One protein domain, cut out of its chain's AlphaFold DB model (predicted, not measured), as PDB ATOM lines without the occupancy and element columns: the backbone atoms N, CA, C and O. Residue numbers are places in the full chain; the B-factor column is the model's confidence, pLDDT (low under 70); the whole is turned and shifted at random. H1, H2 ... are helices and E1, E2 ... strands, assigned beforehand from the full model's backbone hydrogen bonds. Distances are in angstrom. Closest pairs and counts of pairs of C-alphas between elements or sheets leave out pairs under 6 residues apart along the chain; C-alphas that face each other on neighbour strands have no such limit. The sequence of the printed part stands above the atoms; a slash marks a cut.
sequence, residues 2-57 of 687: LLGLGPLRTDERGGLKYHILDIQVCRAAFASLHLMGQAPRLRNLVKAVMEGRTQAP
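What this domain is: This is residues 2 to 57 of the 687 residues of the protein "Hypothetical protein" of Symbiodinium natans (UniProt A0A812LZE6). Two separate parts stand at either end of an open, loosely filled shape: a small hairpin of strands E1 and E2 with the short helix H1 near E1, and a longer helix H2, apart from the other three elements, reached by the link of residues 34 to 39. A long stretch with no named element, residues 2 to 17, runs past the hairpin and folds back near residues 12 and 13 to enter E1. There are 56 printed residues with two named strands and two named helices, in the order E1, E2, H1, H2; the sheet is E1 - E2, antiparallel. The class is mixed, helices and strands, with only 24 residues, under half, in named elements. The whole is only just loose, close to compact, with a radius of gyration of the C-alphas of 12.6 A and spans of 30 by 24 by 20 A.

Where its parts are: The printed part begins at Leu 2, with its C-alpha at (4.091, -33.333, 36.093). After residues 2 to 17 comes E1, residues 18 to 20, beginning at C-alpha 18 at (12.103, -46.692, 28.527). E2 follows, residues 23 to 25. H1, residues 27 to 33, is 10.0 A from first to last C-alpha. H2, residues 40 to 50, is 15.2 A long and ends at C-alpha 50 at (23.407, -49.454, 40.389). Residues 51 to 57 follow it.

How they stand to each other: E1 and E2 form a hairpin of antiparallel neighbours, with 132 degrees between their directions. The C-alphas of His 19 and Gln 24 face each other at 4.5 A. N 20 and O 23 are 3.0 A apart and N 25 and O 18 are 2.9 A apart, both within hydrogen-bond range. E1 and H1 have 4 pairs of C-alphas within 8 A; the closest C-alphas are those of Tyr 18 and Arg 27, 6.5 A apart. H2 is apart from E1, E2 and H1. In H1 and H2 every O i to N i+4 pair is within hydrogen-bond range.

The domain as a whole: The two C-alphas farthest apart are those of Glu 12 and Pro 40, at 34.1 A. The printed part has no cut. The links E1 to E2 and E2 to H1 are tight, the link H1 to H2, of 6 residues, is short, and no link is long. The C-alphas of residues 2 to 17 lie 9 to 19 A from the mean of the C-alphas. The mean pLDDT of the printed part is 72.9, and residues 2 to 14 and 36 to 41 are under 70.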
ATOM      1  N   LEU A   2       4.110 -31.908  35.762       34.94
ATOM      2  CA  LEU A   2       4.091 -33.333  36.093       34.94
ATOM      3  C   LEU A   2       3.868 -34.075  34.773       34.94
ATOM      4  O   LEU A   2       2.766 -34.048  34.236       34.94
ATOM      5  N   LEU A   3       4.933 -34.648  34.211       44.09
ATOM      6  CA  LEU A   3       4.828 -35.585  33.094       44.09
ATOM      7  C   LEU A   3       4.396 -36.935  33.674       44.09
ATOM      8  O   LEU A   3       5.048 -37.451  34.582       44.09
ATOM      9  N   GLY A   4       3.270 -37.464  33.194       40.59
ATOM     10  CA  GLY A   4       2.734 -38.751  33.627       40.59
ATOM     11  C   GLY A   4       3.725 -39.877  33.342       40.59
ATOM     12  O   GLY A   4       4.112 -40.097  32.196       40.59
ATOM     13  N   LEU A   5       4.149 -40.578  34.391       47.81
ATOM     14  CA  LEU A   5       4.946 -41.793  34.271       47.81
ATOM     15  C   LEU A   5       3.993 -42.963  34.011       47.81
ATOM     16  O   LEU A   5       3.243 -43.364  34.899       47.81
ATOM     17  N   GLY A   6       4.007 -43.492  32.787       54.28
ATOM     18  CA  GLY A   6       3.363 -44.766  32.471       54.28
ATOM     19  C   GLY A   6       4.085 -45.947  33.149       54.28
ATOM     20  O   GLY A   6       5.270 -45.837  33.475       54.28
ATOM     21  N   PRO A   7       3.396 -47.080  33.380       51.81
ATOM     22  CA  PRO A   7       3.971 -48.241  34.053       51.81
ATOM     23  C   PRO A   7       5.146 -48.835  33.263       51.81
ATOM     24  O   PRO A   7       5.086 -48.973  32.040       51.81
ATOM     25  N   LEU A   8       6.207 -49.222  33.978       52.81
ATOM     26  CA  LEU A   8       7.342 -49.959  33.421       52.81
ATOM     27  C   LEU A   8       6.845 -51.289  32.838       52.81
ATOM     28  O   LEU A   8       6.340 -52.137  33.569       52.81
ATOM     29  N   ARG A   9       6.992 -51.475  31.523       58.44
ATOM     30  CA  ARG A   9       6.701 -52.746  30.847       58.44
ATOM     31  C   ARG A   9       8.001 -53.513  30.628       58.44
ATOM     32  O   ARG A   9       8.935 -53.000  30.010       58.44
ATOM     33  N   THR A  10       8.063 -54.731  31.147       57.53
ATOM     34  CA  THR A  10       9.160 -55.674  30.909       57.53
ATOM     35  C   THR A  10       8.911 -56.440  29.612       57.53
ATOM     36  O   THR A  10       7.799 -56.907  29.381       57.53
ATOM     37  N   ASP A  11       9.932 -56.554  28.763       57.59
ATOM     38  CA  ASP A  11       9.898 -57.426  27.582       57.59
ATOM     39  C   ASP A  11      10.057 -58.903  27.990       57.59
ATOM     40  O   ASP A  11      10.644 -59.191  29.035       57.59
ATOM     41  N   GLU A  12       9.638 -59.839  27.138       61.22
ATOM     42  CA  GLU A  12       9.777 -61.298  27.327       61.22
ATOM     43  C   GLU A  12      11.247 -61.748  27.465       61.22
ATOM     44  O   GLU A  12      11.535 -62.857  27.903       61.22
ATOM     45  N   ARG A  13      12.199 -60.860  27.144       64.56
ATOM     46  CA  ARG A  13      13.649 -61.057  27.316       64.56
ATOM     47  C   ARG A  13      14.236 -60.380  28.565       64.56
ATOM     48  O   ARG A  13      15.454 -60.276  28.679       64.56
ATOM     49  N   GLY A  14      13.407 -59.866  29.476       68.62
ATOM     50  CA  GLY A  14      13.838 -59.285  30.758       68.62
ATOM     51  C   GLY A  14      14.512 -57.905  30.682       68.62
ATOM     52  O   GLY A  14      14.985 -57.394  31.695       68.62
ATOM     53  N   GLY A  15      14.560 -57.269  29.507       74.06
ATOM     54  CA  GLY A  15      15.104 -55.918  29.344       74.06
ATOM     55  C   GLY A  15      14.094 -54.825  29.712       74.06
ATOM     56  O   GLY A  15      12.946 -54.858  29.267       74.06
ATOM     57  N   LEU A  16      14.525 -53.825  30.489       77.38
ATOM     58  CA  LEU A  16      13.744 -52.614  30.780       77.38
ATOM     59  C   LEU A  16      13.610 -51.746  29.515       77.38
ATOM     60  O   LEU A  16      14.620 -51.309  28.956       77.38
ATOM     61  N   LYS A  17      12.374 -51.460  29.083       82.88
ATOM     62  CA  LYS A  17      12.077 -50.489  28.014       82.88
ATOM     63  C   LYS A  17      11.739 -49.129  28.625       82.88
ATOM     64  O   LYS A  17      10.956 -49.040  29.566       82.88
ATOM     65  N   TYR A  18      12.330 -48.067  28.081       83.88
ATOM     66  CA  TYR A  18      12.103 -46.692  28.527       83.88
ATOM     67  C   TYR A  18      11.168 -45.991  27.541       83.88
ATOM     68  O   TYR A  18      11.438 -45.992  26.341       83.88
ATOM     69  N   HIS A  19      10.088 -45.388  28.038       83.06
ATOM     70  CA  HIS A  19       9.130 -44.634  27.228       83.06
ATOM     71  C   HIS A  19       9.026 -43.192  27.728       83.06
ATOM     72  O   HIS A  19       9.050 -42.946  28.936       83.06
ATOM     73  N   ILE A  20       8.908 -42.242  26.802       81.56
ATOM     74  CA  ILE A  20       8.581 -40.838  27.078       81.56
ATOM     75  C   ILE A  20       7.483 -40.445  26.096       81.56
ATOM     76  O   ILE A  20       7.710 -40.514  24.892       81.56
ATOM     77  N   LEU A  21       6.314 -40.043  26.606       85.31
ATOM     78  CA  LEU A  21       5.139 -39.728  25.777       85.31
ATOM     79  C   LEU A  21       4.807 -40.877  24.803       85.31
ATOM     80  O   LEU A  21       4.657 -40.661  23.606       85.31
ATOM     81  N   ASP A  22       4.806 -42.109  25.321       83.62
ATOM     82  CA  ASP A  22       4.610 -43.373  24.588       83.62
ATOM     83  C   ASP A  22       5.661 -43.721  23.517       83.62
ATOM     84  O   ASP A  22       5.686 -44.847  23.017       83.62
ATOM     85  N   ILE A  23       6.626 -42.842  23.246       84.25
ATOM     86  CA  ILE A  23       7.738 -43.116  22.334       84.25
ATOM     87  C   ILE A  23       8.810 -43.916  23.078       84.25
ATOM     88  O   ILE A  23       9.330 -43.480  24.110       84.25
ATOM     89  N   GLN A  24       9.160 -45.091  22.547       86.00
ATOM     90  CA  GLN A  24      10.267 -45.885  23.071       86.00
ATOM     91  C   GLN A  24      11.588 -45.162  22.786       86.00
ATOM     92  O   GLN A  24      11.946 -44.911  21.637       86.00
ATOM     93  N   VAL A  25      12.333 -44.847  23.840       88.38
ATOM     94  CA  VAL A  25      13.626 -44.166  23.757       88.38
ATOM     95  C   VAL A  25      14.735 -45.072  24.277       88.38
ATOM     96  O   VAL A  25      14.526 -45.924  25.143       88.38
ATOM     97  N   CYS A  26      15.953 -44.896  23.763       86.12
ATOM     98  CA  CYS A  26      17.103 -45.596  24.322       86.12
ATOM     99  C   CYS A  26      17.420 -45.065  25.735       86.12
ATOM    100  O   CYS A  26      17.124 -43.916  26.075       86.12
ATOM    101  N   ARG A  27      18.079 -45.887  26.560       80.31
ATOM    102  CA  ARG A  27      18.458 -45.536  27.944       80.31
ATOM    103  C   ARG A  27      19.227 -44.211  28.038       80.31
ATOM    104  O   ARG A  27      18.998 -43.439  28.965       80.31
ATOM    105  N   ALA A  28      20.124 -43.947  27.085       78.06
ATOM    106  CA  ALA A  28      20.916 -42.718  27.048       78.06
ATOM    107  C   ALA A  28      20.044 -41.475  26.803       78.06
ATOM    108  O   ALA A  28      20.189 -40.477  27.507       78.06
ATOM    109  N   ALA A  29      19.090 -41.556  25.870       81.38
ATOM    110  CA  ALA A  29      18.141 -40.480  25.599       81.38
ATOM    111  C   ALA A  29      17.204 -40.242  26.791       81.38
ATOM    112  O   ALA A  29      17.006 -39.097  27.188       81.38
ATOM    113  N   PHE A  30      16.705 -41.312  27.424       83.69
ATOM    114  CA  PHE A  30      15.882 -41.212  28.633       83.69
ATOM    115  C   PHE A  30      16.619 -40.493  29.771       83.69
ATOM    116  O   PHE A  30      16.070 -39.576  30.385       83.69
ATOM    117  N   ALA A  31      17.879 -40.871  30.016       79.44
ATOM    118  CA  ALA A  31      18.720 -40.246  31.031       79.44
ATOM    119  C   ALA A  31      19.014 -38.772  30.708       79.44
ATOM    120  O   ALA A  31      18.913 -37.919  31.588       79.44
ATOM    121  N   SER A  32      19.319 -38.452  29.447       77.94
ATOM    122  CA  SER A  32      19.620 -37.079  29.027       77.94
ATOM    123  C   SER A  32      18.396 -36.160  29.114       77.94
ATOM    124  O   SER A  32      18.517 -35.037  29.598       77.94
ATOM    125  N   LEU A  33      17.212 -36.643  28.719       78.88
ATOM    126  CA  LEU A  33      15.952 -35.888  28.772       78.88
ATOM    127  C   LEU A  33      15.490 -35.600  30.207       78.88
ATOM    128  O   LEU A  33      14.907 -34.552  30.463       78.88
ATOM    129  N   HIS A  34      15.809 -36.482  31.159       75.19
ATOM    130  CA  HIS A  34      15.528 -36.280  32.586       75.19
ATOM    131  C   HIS A  34      16.682 -35.607  33.347       75.19
ATOM    132  O   HIS A  34      16.679 -35.585  34.580       75.19
ATOM    133  N   LEU A  35      17.691 -35.083  32.636       72.50
ATOM    134  CA  LEU A  35      18.897 -34.468  33.209       72.50
ATOM    135  C   LEU A  35      19.662 -35.394  34.182       72.50
ATOM    136  O   LEU A  35      20.461 -34.939  35.013       72.50
ATOM    137  N   MET A  36      19.460 -36.710  34.066       66.31
ATOM    138  CA  MET A  36      20.156 -37.741  34.830       66.31
ATOM    139  C   MET A  36      21.589 -37.881  34.306       66.31
ATOM    140  O   MET A  36      21.902 -38.729  33.478       66.31
ATOM    141  N   GLY A  37      22.473 -37.006  34.782       59.31
ATOM    142  CA  GLY A  37      23.900 -37.022  34.444       59.31
ATOM    143  C   GLY A  37      24.603 -35.678  34.617       59.31
ATOM    144  O   GLY A  37      25.800 -35.662  34.894       59.31
ATOM    145  N   GLN A  38      23.870 -34.564  34.526       62.28
ATOM    146  CA  GLN A  38      24.439 -33.217  34.678       62.28
ATOM    147  C   GLN A  38      24.407 -32.711  36.126       62.28
ATOM    148  O   GLN A  38      25.303 -31.984  36.550       62.28
ATOM    149  N   ALA A  39      23.424 -33.135  36.924       63.69
ATOM    150  CA  ALA A  39      23.383 -32.819  38.346       63.69
ATOM    151  C   ALA A  39      24.159 -33.879  39.158       63.69
ATOM    152  O   ALA A  39      23.771 -35.054  39.132       63.69
ATOM    153  N   PRO A  40      25.176 -33.499  39.964       69.75
ATOM    154  CA  PRO A  40      25.902 -34.422  40.852       69.75
ATOM    155  C   PRO A  40      24.971 -35.260  41.747       69.75
ATOM    156  O   PRO A  40      25.266 -36.406  42.079       69.75
ATOM    157  N   ARG A  41      23.799 -34.700  42.079       67.88
ATOM    158  CA  ARG A  41      22.737 -35.322  42.880       67.88
ATOM    159  C   ARG A  41      22.146 -36.575  42.231       67.88
ATOM    160  O   ARG A  41      22.028 -37.602  42.891       67.88
ATOM    161  N   LEU A  42      21.803 -36.505  40.945       74.38
ATOM    162  CA  LEU A  42      21.235 -37.646  40.221       74.38
ATOM    163  C   LEU A  42      22.310 -38.695  39.935       74.38
ATOM    164  O   LEU A  42      22.013 -39.882  39.933       74.38
ATOM    165  N   ARG A  43      23.573 -38.275  39.798       78.19
ATOM    166  CA  ARG A  43      24.711 -39.186  39.636       78.19
ATOM    167  C   ARG A  43      24.918 -40.076  40.864       78.19
ATOM    168  O   ARG A  43      25.081 -41.281  40.709       78.19
ATOM    169  N   ASN A  44      24.846 -39.504  42.067       78.44
ATOM    170  CA  ASN A  44      24.954 -40.268  43.316       78.44
ATOM    171  C   ASN A  44      23.748 -41.190  43.531       78.44
ATOM    172  O   ASN A  44      23.927 -42.324  43.967       78.44
ATOM    173  N   LEU A  45      22.540 -40.733  43.180       77.75
ATOM    174  CA  LEU A  45      21.329 -41.552  43.263       77.75
ATOM    175  C   LEU A  45      21.401 -42.751  42.304       77.75
ATOM    176  O   LEU A  45      21.181 -43.884  42.716       77.75
ATOM    177  N   VAL A  46      21.789 -42.513  41.046       77.44
ATOM    178  CA  VAL A  46      21.989 -43.568  40.042       77.44
ATOM    179  C   VAL A  46      23.090 -44.529  40.482       77.44
ATOM    180  O   VAL A  46      22.906 -45.733  40.370       77.44
ATOM    181  N   LYS A  47      24.203 -44.028  41.029       82.75
ATOM    182  CA  LYS A  47      25.278 -44.875  41.562       82.75
ATOM    183  C   LYS A  47      24.778 -45.788  42.686       82.75
ATOM    184  O   LYS A  47      25.036 -46.982  42.639       82.75
ATOM    185  N   ALA A  48      24.010 -45.261  43.637       82.69
ATOM    186  CA  ALA A  48      23.438 -46.061  44.720       82.69
ATOM    187  C   ALA A  48      22.449 -47.127  44.220       82.69
ATOM    188  O   ALA A  48      22.482 -48.254  44.706       82.69
ATOM    189  N   VAL A  49      21.624 -46.798  43.217       78.38
ATOM    190  CA  VAL A  49      20.713 -47.759  42.569       78.38
ATOM    191  C   VAL A  49      21.493 -48.852  41.831       78.38
ATOM    192  O   VAL A  49      21.153 -50.025  41.940       78.38
ATOM    193  N   MET A  50      22.560 -48.491  41.111       75.94
ATOM    194  CA  MET A  50      23.407 -49.454  40.389       75.94
ATOM    195  C   MET A  50      24.202 -50.363  41.337       75.94
ATOM    196  O   MET A  50      24.482 -51.503  40.991       75.94
ATOM    197  N   GLU A  51      24.535 -49.885  42.535       87.94
ATOM    198  CA  GLU A  51      25.173 -50.671  43.600       87.94
ATOM    199  C   GLU A  51      24.172 -51.533  44.398       87.94
ATOM    200  O   GLU A  51      24.557 -52.160  45.382       87.94
ATOM    201  N   GLY A  52      22.890 -51.559  44.014       84.94
ATOM    202  CA  GLY A  52      21.860 -52.357  44.685       84.94
ATOM    203  C   GLY A  52      21.497 -51.862  46.088       84.94
ATOM    204  O   GLY A  52      20.921 -52.611  46.875       84.94
ATOM    205  N   ARG A  53      21.823 -50.609  46.436       87.44
ATOM    206  CA  ARG A  53      21.471 -50.049  47.745       87.44
ATOM    207  C   ARG A  53      19.962 -49.823  47.814       87.44
ATOM    208  O   ARG A  53      19.386 -49.152  46.964       87.44
ATOM    209  N   THR A  54      19.334 -50.334  48.867       82.69
ATOM    210  CA  THR A  54      17.886 -50.200  49.111       82.69
ATOM    211  C   THR A  54      17.481 -48.817  49.625       82.69
ATOM    212  O   THR A  54      16.298 -48.487  49.636       82.69
ATOM    213  N   GLN A  55      18.448 -47.988  50.029       82.94
ATOM    214  CA  GLN A  55      18.223 -46.636  50.536       82.94
ATOM    215  C   GLN A  55      18.910 -45.594  49.652       82.94
ATOM    216  O   GLN A  55      20.048 -45.775  49.208       82.94
ATOM    217  N   ALA A  56      18.219 -44.474  49.419       79.88
ATOM    218  CA  ALA A  56      18.800 -43.337  48.722       79.88
ATOM    219  C   ALA A  56      19.993 -42.785  49.530       79.88
ATOM    220  O   ALA A  56      19.886 -42.649  50.751       79.88
ATOM    221  N   PRO A  57      21.122 -42.444  48.884       81.69
ATOM    222  CA  PRO A  57      22.286 -41.912  49.576       81.69
ATOM    223  C   PRO A  57      21.894 -40.612  50.276       81.69
ATOM    224  O   PRO A  57      21.393 -39.681  49.640       81.69
TER     225      PRO A  57